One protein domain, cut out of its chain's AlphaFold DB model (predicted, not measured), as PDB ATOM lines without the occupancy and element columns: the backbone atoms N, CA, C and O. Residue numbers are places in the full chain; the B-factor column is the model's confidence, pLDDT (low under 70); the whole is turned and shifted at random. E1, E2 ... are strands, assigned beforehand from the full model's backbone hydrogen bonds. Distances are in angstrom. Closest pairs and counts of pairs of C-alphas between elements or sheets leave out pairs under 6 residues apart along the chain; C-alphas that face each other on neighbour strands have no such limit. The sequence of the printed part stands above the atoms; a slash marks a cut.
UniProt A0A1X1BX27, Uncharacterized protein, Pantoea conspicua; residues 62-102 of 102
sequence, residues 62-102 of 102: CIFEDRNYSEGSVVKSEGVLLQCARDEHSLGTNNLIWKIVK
ATOM      1  N   CYS A  62     -44.087 -37.495  25.604       92.88
ATOM      2  CA  CYS A  62     -44.267 -38.120  26.903       92.88
ATOM      3  C   CYS A  62     -45.393 -37.417  27.671       92.88
ATOM      4  O   CYS A  62     -45.601 -36.214  27.506       92.88
ATOM      5  N   ILE A  63     -46.086 -38.150  28.541       92.38
ATOM      6  CA  ILE A  63     -47.147 -37.605  29.398       92.38
ATOM      7  C   ILE A  63     -46.653 -37.598  30.843       92.38
ATOM      8  O   ILE A  63     -46.096 -38.593  31.311       92.38
ATOM      9  N   PHE A  64     -46.828 -36.480  31.541       93.31
ATOM     10  CA  PHE A  64     -46.547 -36.359  32.973       93.31
ATOM     11  C   PHE A  64     -47.600 -35.452  33.621       93.31
ATOM     12  O   PHE A  64     -47.813 -34.342  33.142       93.31
ATOM     13  N   GLU A  65     -48.280 -35.930  34.670       91.75
ATOM     14  CA  GLU A  65     -49.393 -35.215  35.334       91.75
ATOM     15  C   GLU A  65     -50.429 -34.640  34.343       91.75
ATOM     16  O   GLU A  65     -50.744 -33.450  34.377       91.75
ATOM     17  N   ASP A  66     -50.900 -35.462  33.402       88.88
ATOM     18  CA  ASP A  66     -51.890 -35.078  32.380       88.88
ATOM     19  C   ASP A  66     -51.451 -33.948  31.430       88.88
ATOM     20  O   ASP A  66     -52.270 -33.327  30.749       88.88
ATOM     21  N   ARG A  67     -50.142 -33.683  31.350       88.69
ATOM     22  CA  ARG A  67     -49.551 -32.735  30.402       88.69
ATOM     23  C   ARG A  67     -48.680 -33.444  29.379       88.69
ATOM     24  O   ARG A  67     -47.911 -34.343  29.716       88.69
ATOM     25  N   ASN A  68     -48.774 -32.984  28.135       91.19
ATOM     26  CA  ASN A  68     -47.964 -33.471  27.024       91.19
ATOM     27  C   ASN A  68     -46.620 -32.730  26.968       91.19
ATOM     28  O   ASN A  68     -46.582 -31.498  26.974       91.19
ATOM     29  N   TYR A  69     -45.524 -33.485  26.868       91.12
ATOM     30  CA  TYR A  69     -44.147 -32.995  26.811       91.12
ATOM     31  C   TYR A  69     -43.449 -33.470  25.538       91.12
ATOM     32  O   TYR A  69     -43.451 -34.659  25.221       91.12
ATOM     33  N   SER A  70     -42.815 -32.546  24.817       91.62
ATOM     34  CA  SER A  70     -42.053 -32.853  23.605       91.62
ATOM     35  C   SER A  70     -40.705 -33.514  23.918       91.62
ATOM     36  O   SER A  70     -40.195 -33.433  25.040       91.62
ATOM     37  N   GLU A  71     -40.105 -34.137  22.903       93.19
ATOM     38  CA  GLU A  71     -38.740 -34.671  22.957       93.19
ATOM     39  C   GLU A  71     -37.748 -33.628  23.504       93.19
ATOM     40  O   GLU A  71     -37.774 -32.459  23.120       93.19
ATOM     41  N   GLY A  72     -36.895 -34.050  24.435       92.75
ATOM     42  CA  GLY A  72     -35.926 -33.207  25.135       92.75
ATOM     43  C   GLY A  72     -36.453 -32.537  26.407       92.75
ATOM     44  O   GLY A  72     -35.639 -32.044  27.186       92.75
ATOM     45  N   SER A  73     -37.769 -32.546  26.659       94.50
ATOM     46  CA  SER A  73     -38.351 -31.985  27.887       94.50
ATOM     47  C   SER A  73     -37.805 -32.662  29.138       94.50
ATOM     48  O   SER A  73     -37.603 -33.875  29.145       94.50
ATOM     49  N   VAL A  74     -37.630 -31.890  30.210       95.94
ATOM     50  CA  VAL A  74     -37.117 -32.385  31.488       95.94
ATOM     51  C   VAL A  74     -38.087 -32.038  32.608       95.94
ATOM     52  O   VAL A  74     -38.498 -30.886  32.744       95.94
ATOM     53  N   VAL A  75     -38.433 -33.028  33.426       96.00
ATOM     54  CA  VAL A  75     -39.269 -32.861  34.618       96.00
ATOM     55  C   VAL A  75     -38.564 -33.441  35.836       96.00
ATOM     56  O   VAL A  75     -37.732 -34.340  35.724       96.00
ATOM     57  N   LYS A  76     -38.884 -32.919  37.018       94.62
ATOM     58  CA  LYS A  76     -38.377 -33.436  38.287       94.62
ATOM     59  C   LYS A  76     -39.527 -34.083  39.039       94.62
ATOM     60  O   LYS A  76     -40.502 -33.404  39.341       94.62
ATOM     61  N   SER A  77     -39.385 -35.362  39.365       93.00
ATOM     62  CA  SER A  77     -40.361 -36.118  40.149       93.00
ATOM     63  C   SER A  77     -39.627 -36.930  41.200       93.00
ATOM     64  O   SER A  77     -38.598 -37.519  40.891       93.00
ATOM     65  N   GLU A  78     -40.108 -36.929  42.444       89.69
ATOM     66  CA  GLU A  78     -39.598 -37.816  43.508       89.69
ATOM     67  C   GLU A  78     -38.066 -37.775  43.715       89.69
ATOM     68  O   GLU A  78     -37.438 -38.741  44.134       89.69
ATOM     69  N   GLY A  79     -37.436 -36.632  43.421       91.75
ATOM     70  CA  GLY A  79     -35.990 -36.452  43.573       91.75
ATOM     71  C   GLY A  79     -35.137 -36.943  42.398       91.75
ATOM     72  O   GLY A  79     -33.924 -36.756  42.445       91.75
ATOM     73  N   VAL A  80     -35.739 -37.476  41.332       95.06
ATOM     74  CA  VAL A  80     -35.058 -37.806  40.071       95.06
ATOM     75  C   VAL A  80     -35.421 -36.814  38.964       95.06
ATOM     76  O   VAL A  80     -36.499 -36.214  38.968       95.06
ATOM     77  N   LEU A  81     -34.503 -36.619  38.016       95.62
ATOM     78  CA  LEU A  81     -34.774 -35.901  36.774       95.62
ATOM     79  C   LEU A  81     -35.158 -36.911  35.697       95.62
ATOM     80  O   LEU A  81     -34.465 -37.900  35.478       95.62
ATOM     81  N   LEU A  82     -36.268 -36.650  35.024       96.44
ATOM     82  CA  LEU A  82     -36.748 -37.429  33.897       96.44
ATOM     83  C   LEU A  82     -36.622 -36.577  32.643       96.44
ATOM     84  O   LEU A  82     -37.090 -35.441  32.622       96.44
ATOM     85  N   GLN A  83     -36.026 -37.129  31.595       96.50
ATOM     86  CA  GLN A  83     -35.977 -36.529  30.273       96.50
ATOM     87  C   GLN A  83     -36.849 -37.329  29.310       96.50
ATOM     88  O   GLN A  83     -36.729 -38.552  29.222       96.50
ATOM     89  N   CYS A  84     -37.716 -36.644  28.573       95.19
ATOM     90  CA  CYS A  84     -38.491 -37.248  27.504       95.19
ATOM     91  C   CYS A  84     -37.563 -37.465  26.309       95.19
ATOM     92  O   CYS A  84     -37.099 -36.503  25.701       95.19
ATOM     93  N   ALA A  85     -37.253 -38.714  25.986       94.75
ATOM     94  CA  ALA A  85     -36.266 -39.047  24.969       94.75
ATOM     95  C   ALA A  85     -36.728 -40.225  24.120       94.75
ATOM     96  O   ALA A  85     -37.585 -41.013  24.521       94.75
ATOM     97  N   ARG A  86     -36.131 -40.357  22.936       93.19
ATOM     98  CA  ARG A  86     -36.406 -41.475  22.041       93.19
ATOM     99  C   ARG A  86     -35.957 -42.796  22.662       93.19
ATOM    100  O   ARG A  86     -34.830 -42.911  23.154       93.19
ATOM    101  N   ASP A  87     -36.831 -43.789  22.623       92.31
ATOM    102  CA  ASP A  87     -36.449 -45.178  22.818       92.31
ATOM    103  C   ASP A  87     -35.785 -45.691  21.538       92.31
ATOM    104  O   ASP A  87     -36.369 -45.661  20.454       92.31
ATOM    105  N   GLU A  88     -34.540 -46.133  21.671       88.75
ATOM    106  CA  GLU A  88     -33.712 -46.628  20.568       88.75
ATOM    107  C   GLU A  88     -34.170 -48.006  20.089       88.75
ATOM    108  O   GLU A  88     -33.932 -48.370  18.939       88.75
ATOM    109  N   HIS A  89     -34.874 -48.751  20.944       88.00
ATOM    110  CA  HIS A  89     -35.350 -50.098  20.644       88.00
ATOM    111  C   HIS A  89     -36.782 -50.113  20.095       88.00
ATOM    112  O   HIS A  89     -37.269 -51.159  19.667       88.00
ATOM    113  N   SER A  90     -37.464 -48.964  20.081       85.00
ATOM    114  CA  SER A  90     -38.835 -48.853  19.594       85.00
ATOM    115  C   SER A  90     -38.867 -48.380  18.141       85.00
ATOM    116  O   SER A  90     -38.461 -47.263  17.808       85.00
ATOM    117  N   LEU A  91     -39.401 -49.242  17.273       84.06
ATOM    118  CA  LEU A  91     -39.603 -48.990  15.842       84.06
ATOM    119  C   LEU A  91     -40.967 -48.331  15.533       84.06
ATOM    120  O   LEU A  91     -41.365 -48.250  14.373       84.06
ATOM    121  N   GLY A  92     -41.703 -47.893  16.561       82.31
ATOM    122  CA  GLY A  92     -43.036 -47.297  16.431       82.31
ATOM    123  C   GLY A  92     -43.039 -45.798  16.101       82.31
ATOM    124  O   GLY A  92     -42.030 -45.101  16.216       82.31
ATOM    125  N   THR A  93     -44.213 -45.278  15.728       78.50
ATOM    126  CA  THR A  93     -44.453 -43.841  15.471       78.50
ATOM    127  C   THR A  93     -44.508 -43.002  16.751       78.50
ATOM    128  O   THR A  93     -44.157 -41.823  16.719       78.50
ATOM    129  N   ASN A  94     -44.885 -43.609  17.880       83.69
ATOM    130  CA  ASN A  94     -44.763 -43.019  19.209       83.69
ATOM    131  C   ASN A  94     -43.704 -43.785  20.004       83.69
ATOM    132  O   ASN A  94     -43.957 -44.861  20.543       83.69
ATOM    133  N   ASN A  95     -42.493 -43.238  20.008       90.62
ATOM    134  CA  ASN A  95     -41.338 -43.878  20.615       90.62
ATOM    135  C   ASN A  95     -40.623 -42.982  21.628       90.62
ATOM    136  O   ASN A  95     -39.414 -43.102  21.803       90.62
ATOM    137  N   LEU A  96     -41.343 -42.052  22.260       94.44
ATOM    138  CA  LEU A  96     -40.788 -41.242  23.339       94.44
ATOM    139  C   LEU A  96     -41.121 -41.856  24.695       94.44
ATOM    140  O   LEU A  96     -42.260 -42.236  24.955       94.44
ATOM    141  N   ILE A  97     -40.113 -41.933  25.559       94.62
ATOM    142  CA  ILE A  97     -40.219 -42.466  26.915       94.62
ATOM    143  C   ILE A  97     -39.528 -41.531  27.906       94.62
ATOM    144  O   ILE A  97     -38.597 -40.801  27.555       94.62
ATOM    145  N   TRP A  98     -39.952 -41.585  29.167       96.06
ATOM    146  CA  TRP A  98     -39.226 -40.936  30.253       96.06
ATOM    147  C   TRP A  98     -37.975 -41.747  30.599       96.06
ATOM    148  O   TRP A  98     -38.069 -42.882  31.062       96.06
ATOM    149  N   LYS A  99     -36.800 -41.152  30.387       95.19
ATOM    150  CA  LYS A  99     -35.511 -41.688  30.830       95.19
ATOM    151  C   LYS A  99     -35.052 -40.932  32.067       95.19
ATOM    152  O   LYS A  99     -35.073 -39.706  32.084       95.19
ATOM    153  N   ILE A 100     -34.611 -41.654  33.091       94.88
ATOM    154  CA  ILE A 100     -33.960 -41.027  34.242       94.88
ATOM    155  C   ILE A 100     -32.611 -40.481  33.778       94.88
ATOM    156  O   ILE A 100     -31.804 -41.216  33.208       94.88
ATOM    157  N   VAL A 101     -32.373 -39.201  34.032       92.88
ATOM    158  CA  VAL A 101     -31.093 -38.534  33.794       92.88
ATOM    159  C   VAL A 101     -30.470 -38.174  35.139       92.88
ATOM    160  O   VAL A 101     -31.171 -37.799  36.081       92.88
ATOM    161  N   LYS A 102     -29.158 -38.382  35.245       79.62
ATOM    162  CA  LYS A 102     -28.379 -38.199  36.471       79.62
ATOM    163  C   LYS A 102     -27.668 -36.855  36.479       79.62
ATOM    164  O   LYS A 102     -27.195 -36.451  35.396       79.62
TER     165      LYS A 102
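This is residues 62 to 102 of the 102 residues of an uncharacterized protein of Pantoea conspicua (UniProt A0A1X1BX27). A small twisted sheet of three antiparallel strands, E3, E4 and E5, folds back and forth, and a tiny two-strand hairpin, E1 and E2, is set on it by its open end, with its turn at residues 65 and 66 pointing away. The loop of residues 87 to 95 between E4 and E5 reaches far to one end of the longest axis, and the tight turn between E3 and E4 lies at the other. The printed part has 41 residues with no named helix and five named strands, E1 to E5 in order along the chain; the class is all strand, and the larger sheet has the order E3, E4, E5. The whole is compact, with a radius of gyration of the C-alphas of 10.2 A, and spans 31 by 23 by 13 A.

Begin at E1, residues 62 to 64, and E2, residues 67 to 69: they form an antiparallel hairpin at 142 degrees, with N 62 and O 69 within hydrogen-bond range at 2.9 A. Go on to E3, residues 74 to 77, and E4, residues 80 to 86, a hairpin at 141 degrees, where N 82 and O 75 are 2.8 A apart. E5, residues 96 to 101, makes a hairpin with E4 at 144 degrees; look at N 83 and O 99, 2.8 A apart. E3, E4 and E5 make a meander, each strand the antiparallel neighbour of the one before, with E3 and E5 as edge strands. Between the sheets, the closest C-alphas of E1 and E5 are those of Cys 62 and Leu 96, 5.9 A apart. The closest of E1 and E4 are those of Cys 62 and Cys 84, also 5.9 A apart. E2 and E5 are apart, and E1 and E3 only just so, at 8.2 A.

Find C-alpha 62 at (-44.267, -38.120, 26.903), where E1 begins; it runs to residue 64. E2 runs from residue 67 to 69, and E3 from 74 to 77, 10.0 A long. E4, the longest strand, starts with C-alpha 80 at (-35.058, -37.806, 40.071) and reaches residue 86 after 18.4 A. E5 runs 14.5 A from residue 96 to C-alpha 101 at (-31.093, -38.534, 33.794).

Look at Gly 79 and Leu 91 for the two C-alphas farthest apart, 30.6 A. The printed part has no cut, and it ends at residue 102, the chain's last. The link from E4 to E5, 9 residues, is short, and the other three are tight. The mean pLDDT of the printed part is 91.5, and no printed residue is under 70.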